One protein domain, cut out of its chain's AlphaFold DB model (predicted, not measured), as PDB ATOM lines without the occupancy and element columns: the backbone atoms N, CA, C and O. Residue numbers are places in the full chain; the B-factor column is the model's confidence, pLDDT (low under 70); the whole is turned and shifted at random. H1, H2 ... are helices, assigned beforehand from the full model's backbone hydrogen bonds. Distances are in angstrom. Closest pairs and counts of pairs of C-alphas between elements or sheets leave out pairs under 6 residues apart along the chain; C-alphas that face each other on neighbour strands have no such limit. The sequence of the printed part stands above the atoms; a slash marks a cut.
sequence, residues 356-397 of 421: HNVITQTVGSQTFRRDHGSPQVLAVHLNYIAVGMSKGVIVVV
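AT A GLANCE: This is residues 356 to 397 of the 421 residues of an uncharacterized protein of Populus trichocarpa (UniProt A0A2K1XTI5). The model is an open U of short helices, in which H1 makes one arm, H3 the base and H4 the other arm, with the small H2 at the corner between H1 and H3. The middle of the U is empty, no two helices touch, and residues 391 to 397 trail on beyond H4 with no named element. The printed part has 42 residues, with four named helices, H1 to H4 in chain order, and no named strand; its class is all helix. It is only just loose, close to compact, with a radius of gyration of the C-alphas of 11.4 A and spans of 29 by 20 by 14 A.

HOW THE PARTS SIT: H1, residues 358 to 364, is close to but not clearly touching H2, residues 368 to 371; their closest C-alphas, those of Thr 362 and Phe 368, are 7.2 A apart. H1 is also close to but not clearly touching H3, residues 375 to 380, about perpendicular at 85 degrees, with the closest C-alphas, those of Val 363 and Pro 375, 6.3 A apart. H2 and H3 are close but not clearly touching, the closest C-alphas being those of Arg 369 and Pro 375 at 7.2 A. H3 is close to but not clearly touching H4, residues 382 to 390, only just about perpendicular at 70.2 degrees; the closest C-alphas, of Leu 378 and Tyr 384, are 7.0 A apart. H4 is apart from H1 and H2. Every O i to N i+4 pair is within hydrogen-bond range in H1, H3 and H4, and H2 is too short for such a pair.

IN THESE COORDINATES: H1 begins at C-alpha 358 (148.818, 142.840, 152.372) and is 9.6 A long from first to last C-alpha. H2 measures 5.2 A. H3 begins at C-alpha 375 (145.913, 156.506, 154.627) and measures 8.6 A. H4 measures 11.9 A and ends at C-alpha 390 (148.716, 162.198, 135.130).

THE WHOLE: The two farthest C-alphas, of Thr 367 and Val 397, are 30.6 A apart. The printed part has no cut, and its three links between helices are tight. Residues 377 to 383 stand free. The mean pLDDT of the printed part is 75.3; residues 375 to 382, 386, 395 and 397 are under 70.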
ATOM      1  N   HIS A 356     141.900 142.601 154.994       75.31
ATOM      2  CA  HIS A 356     143.124 141.971 155.480       75.31
ATOM      3  C   HIS A 356     144.184 141.735 154.388       75.31
ATOM      4  O   HIS A 356     145.233 141.159 154.677       75.31
ATOM      5  N   ASN A 357     143.976 142.236 153.164       80.31
ATOM      6  CA  ASN A 357     144.975 142.247 152.088       80.31
ATOM      7  C   ASN A 357     146.313 142.885 152.549       80.31
ATOM      8  O   ASN A 357     146.326 143.881 153.276       80.31
ATOM      9  N   VAL A 358     147.452 142.342 152.093       82.62
ATOM     10  CA  VAL A 358     148.818 142.840 152.372       82.62
ATOM     11  C   VAL A 358     148.967 144.337 152.080       82.62
ATOM     12  O   VAL A 358     149.660 145.042 152.816       82.62
ATOM     13  N   ILE A 359     148.296 144.846 151.041       78.12
ATOM     14  CA  ILE A 359     148.275 146.278 150.709       78.12
ATOM     15  C   ILE A 359     147.606 147.064 151.843       78.12
ATOM     16  O   ILE A 359     148.200 148.003 152.372       78.12
ATOM     17  N   THR A 360     146.414 146.641 152.271       82.31
ATOM     18  CA  THR A 360     145.643 147.257 153.361       82.31
ATOM     19  C   THR A 360     146.399 147.209 154.691       82.31
ATOM     20  O   THR A 360     146.425 148.208 155.408       82.31
ATOM     21  N   GLN A 361     147.090 146.104 154.994       82.25
ATOM     22  CA  GLN A 361     147.944 145.988 156.183       82.25
ATOM     23  C   GLN A 361     149.164 146.922 156.120       82.25
ATOM     24  O   GLN A 361     149.466 147.615 157.092       82.25
ATOM     25  N   THR A 362     149.846 146.982 154.973       84.12
ATOM     26  CA  THR A 362     151.043 147.818 154.770       84.12
ATOM     27  C   THR A 362     150.697 149.301 154.869       84.12
ATOM     28  O   THR A 362     151.368 150.057 155.570       84.12
ATOM     29  N   VAL A 363     149.611 149.714 154.216       80.81
ATOM     30  CA  VAL A 363     149.093 151.087 154.239       80.81
ATOM     31  C   VAL A 363     148.523 151.434 155.623       80.81
ATOM     32  O   VAL A 363     148.778 152.516 156.144       80.81
ATOM     33  N   GLY A 364     147.823 150.513 156.288       82.69
ATOM     34  CA  GLY A 364     147.337 150.697 157.661       82.69
ATOM     35  C   GLY A 364     148.431 150.717 158.741       82.69
ATOM     36  O   GLY A 364     148.143 151.082 159.885       82.69
ATOM     37  N   SER A 365     149.668 150.336 158.405       87.50
ATOM     38  CA  SER A 365     150.754 150.120 159.365       87.50
ATOM     39  C   SER A 365     151.192 151.384 160.114       87.50
ATOM     40  O   SER A 365     151.164 152.508 159.608       87.50
ATOM     41  N   GLN A 366     151.664 151.198 161.349       86.56
ATOM     42  CA  GLN A 366     152.096 152.305 162.208       86.56
ATOM     43  C   GLN A 366     153.398 152.982 161.732       86.56
ATOM     44  O   GLN A 366     153.678 154.107 162.141       86.56
ATOM     45  N   THR A 367     154.188 152.334 160.871       85.25
ATOM     46  CA  THR A 367     155.333 152.946 160.175       85.25
ATOM     47  C   THR A 367     154.848 153.869 159.063       85.25
ATOM     48  O   THR A 367     155.089 155.071 159.137       85.25
ATOM     49  N   PHE A 368     154.032 153.364 158.133       84.44
ATOM     50  CA  PHE A 368     153.432 154.170 157.062       84.44
ATOM     51  C   PHE A 368     152.684 155.400 157.615       84.44
ATOM     52  O   PHE A 368     152.825 156.511 157.101       84.44
ATOM     53  N   ARG A 369     151.979 155.237 158.746       83.81
ATOM     54  CA  ARG A 369     151.298 156.336 159.452       83.81
ATOM     55  C   ARG A 369     152.212 157.395 160.075       83.81
ATOM     56  O   ARG A 369     151.733 158.503 160.311       83.81
ATOM     57  N   ARG A 370     153.480 157.085 160.360       83.06
ATOM     58  CA  ARG A 370     154.489 158.065 160.808       83.06
ATOM     59  C   ARG A 370     155.103 158.804 159.626       83.06
ATOM     60  O   ARG A 370     155.249 160.019 159.692       83.06
ATOM     61  N   ASP A 371     155.421 158.071 158.565       82.25
ATOM     62  CA  ASP A 371     156.229 158.578 157.453       82.25
ATOM     63  C   ASP A 371     155.390 159.348 156.416       82.25
ATOM     64  O   ASP A 371     155.892 160.251 155.742       82.25
ATOM     65  N   HIS A 372     154.098 159.014 156.293       79.31
ATOM     66  CA  HIS A 372     153.184 159.597 155.302       79.31
ATOM     67  C   HIS A 372     151.832 160.068 155.881       79.31
ATOM     68  O   HIS A 372     151.024 160.653 155.160       79.31
ATOM     69  N   GLY A 373     151.569 159.864 157.176       78.81
ATOM     70  CA  GLY A 373     150.291 160.212 157.809       78.81
ATOM     71  C   GLY A 373     149.190 159.166 157.587       78.81
ATOM     72  O   GLY A 373     149.442 158.039 157.166       78.81
ATOM     73  N   SER A 374     147.938 159.491 157.926       78.81
ATOM     74  CA  SER A 374     146.832 158.530 157.809       78.81
ATOM     75  C   SER A 374     146.491 158.211 156.339       78.81
ATOM     76  O   SER A 374     146.317 159.132 155.538       78.81
ATOM     77  N   PRO A 375     146.296 156.926 155.979       68.00
ATOM     78  CA  PRO A 375     145.913 156.506 154.627       68.00
ATOM     79  C   PRO A 375     144.712 157.240 154.041       68.00
ATOM     80  O   PRO A 375     144.716 157.598 152.868       68.00
ATOM     81  N   GLN A 376     143.703 157.497 154.872       68.88
ATOM     82  CA  GLN A 376     142.485 158.204 154.489       68.88
ATOM     83  C   GLN A 376     142.783 159.642 154.038       68.88
ATOM     84  O   GLN A 376     142.122 160.147 153.139       68.88
ATOM     85  N   VAL A 377     143.803 160.288 154.615       61.28
ATOM     86  CA  VAL A 377     144.236 161.630 154.206       61.28
ATOM     87  C   VAL A 377     145.035 161.564 152.908       61.28
ATOM     88  O   VAL A 377     144.770 162.359 152.015       61.28
ATOM     89  N   LEU A 378     145.941 160.595 152.737       62.75
ATOM     90  CA  LEU A 378     146.698 160.419 151.485       62.75
ATOM     91  C   LEU A 378     145.799 160.085 150.288       62.75
ATOM     92  O   LEU A 378     145.996 160.638 149.208       62.75
ATOM     93  N   ALA A 379     144.795 159.227 150.485       63.47
ATOM     94  CA  ALA A 379     143.818 158.865 149.459       63.47
ATOM     95  C   ALA A 379     142.915 160.043 149.046       63.47
ATOM     96  O   ALA A 379     142.421 160.062 147.922       63.47
ATOM     97  N   VAL A 380     142.723 161.029 149.931       61.47
ATOM     98  CA  VAL A 380     141.981 162.277 149.669       61.47
ATOM     99  C   VAL A 380     142.904 163.408 149.187       61.47
ATOM    100  O   VAL A 380     142.440 164.371 148.578       61.47
ATOM    101  N   HIS A 381     144.217 163.313 149.412       67.06
ATOM    102  CA  HIS A 381     145.174 164.373 149.103       67.06
ATOM    103  C   HIS A 381     145.320 164.561 147.586       67.06
ATOM    104  O   HIS A 381     146.061 163.835 146.919       67.06
ATOM    105  N   LEU A 382     144.667 165.598 147.048       65.19
ATOM    106  CA  LEU A 382     144.473 165.808 145.609       65.19
ATOM    107  C   LEU A 382     145.769 165.699 144.789       65.19
ATOM    108  O   LEU A 382     145.741 165.116 143.710       65.19
ATOM    109  N   ASN A 383     146.913 166.175 145.300       72.62
ATOM    110  CA  ASN A 383     148.201 166.053 144.602       72.62
ATOM    111  C   ASN A 383     148.596 164.592 144.305       72.62
ATOM    112  O   ASN A 383     149.108 164.324 143.222       72.62
ATOM    113  N   TYR A 384     148.352 163.640 145.214       72.00
ATOM    114  CA  TYR A 384     148.685 162.229 144.988       72.00
ATOM    115  C   TYR A 384     147.720 161.574 143.993       72.00
ATOM    116  O   TYR A 384     148.169 160.848 143.105       72.00
ATOM    117  N   ILE A 385     146.425 161.910 144.059       73.50
ATOM    118  CA  ILE A 385     145.432 161.497 143.053       73.50
ATOM    119  C   ILE A 385     145.834 162.042 141.672       73.50
ATOM    120  O   ILE A 385     145.944 161.282 140.713       73.50
ATOM    121  N   ALA A 386     146.132 163.341 141.570       68.69
ATOM    122  CA  ALA A 386     146.497 164.012 140.324       68.69
ATOM    123  C   ALA A 386     147.830 163.510 139.739       68.69
ATOM    124  O   ALA A 386     147.942 163.343 138.523       68.69
ATOM    125  N   VAL A 387     148.830 163.208 140.575       77.25
ATOM    126  CA  VAL A 387     150.084 162.561 140.142       77.25
ATOM    127  C   VAL A 387     149.838 161.118 139.685       77.25
ATOM    128  O   VAL A 387     150.450 160.681 138.710       77.25
ATOM    129  N   GLY A 388     148.922 160.386 140.323       76.81
ATOM    130  CA  GLY A 388     148.505 159.055 139.874       76.81
ATOM    131  C   GLY A 388     147.761 159.080 138.536       76.81
ATOM    132  O   GLY A 388     148.076 158.285 137.651       76.81
ATOM    133  N   MET A 389     146.830 160.019 138.355       76.56
ATOM    134  CA  MET A 389     146.067 160.205 137.114       76.56
ATOM    135  C   MET A 389     146.953 160.672 135.955       76.56
ATOM    136  O   MET A 389     146.906 160.088 134.876       76.56
ATOM    137  N   SER A 390     147.808 161.677 136.170       72.00
ATOM    138  CA  SER A 390     148.716 162.198 135.130       72.00
ATOM    139  C   SER A 390     149.793 161.196 134.695       72.00
ATOM    140  O   SER A 390     150.271 161.271 133.567       72.00
ATOM    141  N   LYS A 391     150.135 160.219 135.548       79.69
ATOM    142  CA  LYS A 391     150.997 159.075 135.199       79.69
ATOM    143  C   LYS A 391     150.229 157.860 134.655       79.69
ATOM    144  O   LYS A 391     150.857 156.851 134.355       79.69
ATOM    145  N   GLY A 392     148.898 157.922 134.556       72.44
ATOM    146  CA  GLY A 392     148.052 156.803 134.116       72.44
ATOM    147  C   GLY A 392     147.986 155.617 135.090       72.44
ATOM    148  O   GLY A 392     147.517 154.548 134.711       72.44
ATOM    149  N   VAL A 393     148.456 155.786 136.330       70.75
ATOM    150  CA  VAL A 393     148.497 154.742 137.373       70.75
ATOM    151  C   VAL A 393     147.168 154.651 138.131       70.75
ATOM    152  O   VAL A 393     146.802 153.581 138.606       70.75
ATOM    153  N   ILE A 394     146.428 155.762 138.231       71.31
ATOM    154  CA  ILE A 394     145.103 155.821 138.862       71.31
ATOM    155  C   ILE A 394     144.069 156.232 137.814       71.31
ATOM    156  O   ILE A 394     144.118 157.345 137.290       71.31
ATOM    157  N   VAL A 395     143.099 155.356 137.546       62.75
ATOM    158  CA  VAL A 395     141.941 155.658 136.692       62.75
ATOM    159  C   VAL A 395     140.759 156.035 137.580       62.75
ATOM    160  O   VAL A 395     140.073 155.171 138.121       62.75
ATOM    161  N   VAL A 396     140.506 157.336 137.729       70.50
ATOM    162  CA  VAL A 396     139.284 157.829 138.381       70.50
ATOM    163  C   VAL A 396     138.139 157.769 137.373       70.50
ATOM    164  O   VAL A 396     138.094 158.561 136.432       70.50
ATOM    165  N   VAL A 397     137.211 156.832 137.566       67.25
ATOM    166  CA  VAL A 397     135.963 156.759 136.794       67.25
ATOM    167  C   VAL A 397     134.942 157.714 137.424       67.25
ATOM    168  O   VAL A 397     134.591 157.518 138.588       67.25
TER     169      VAL A 397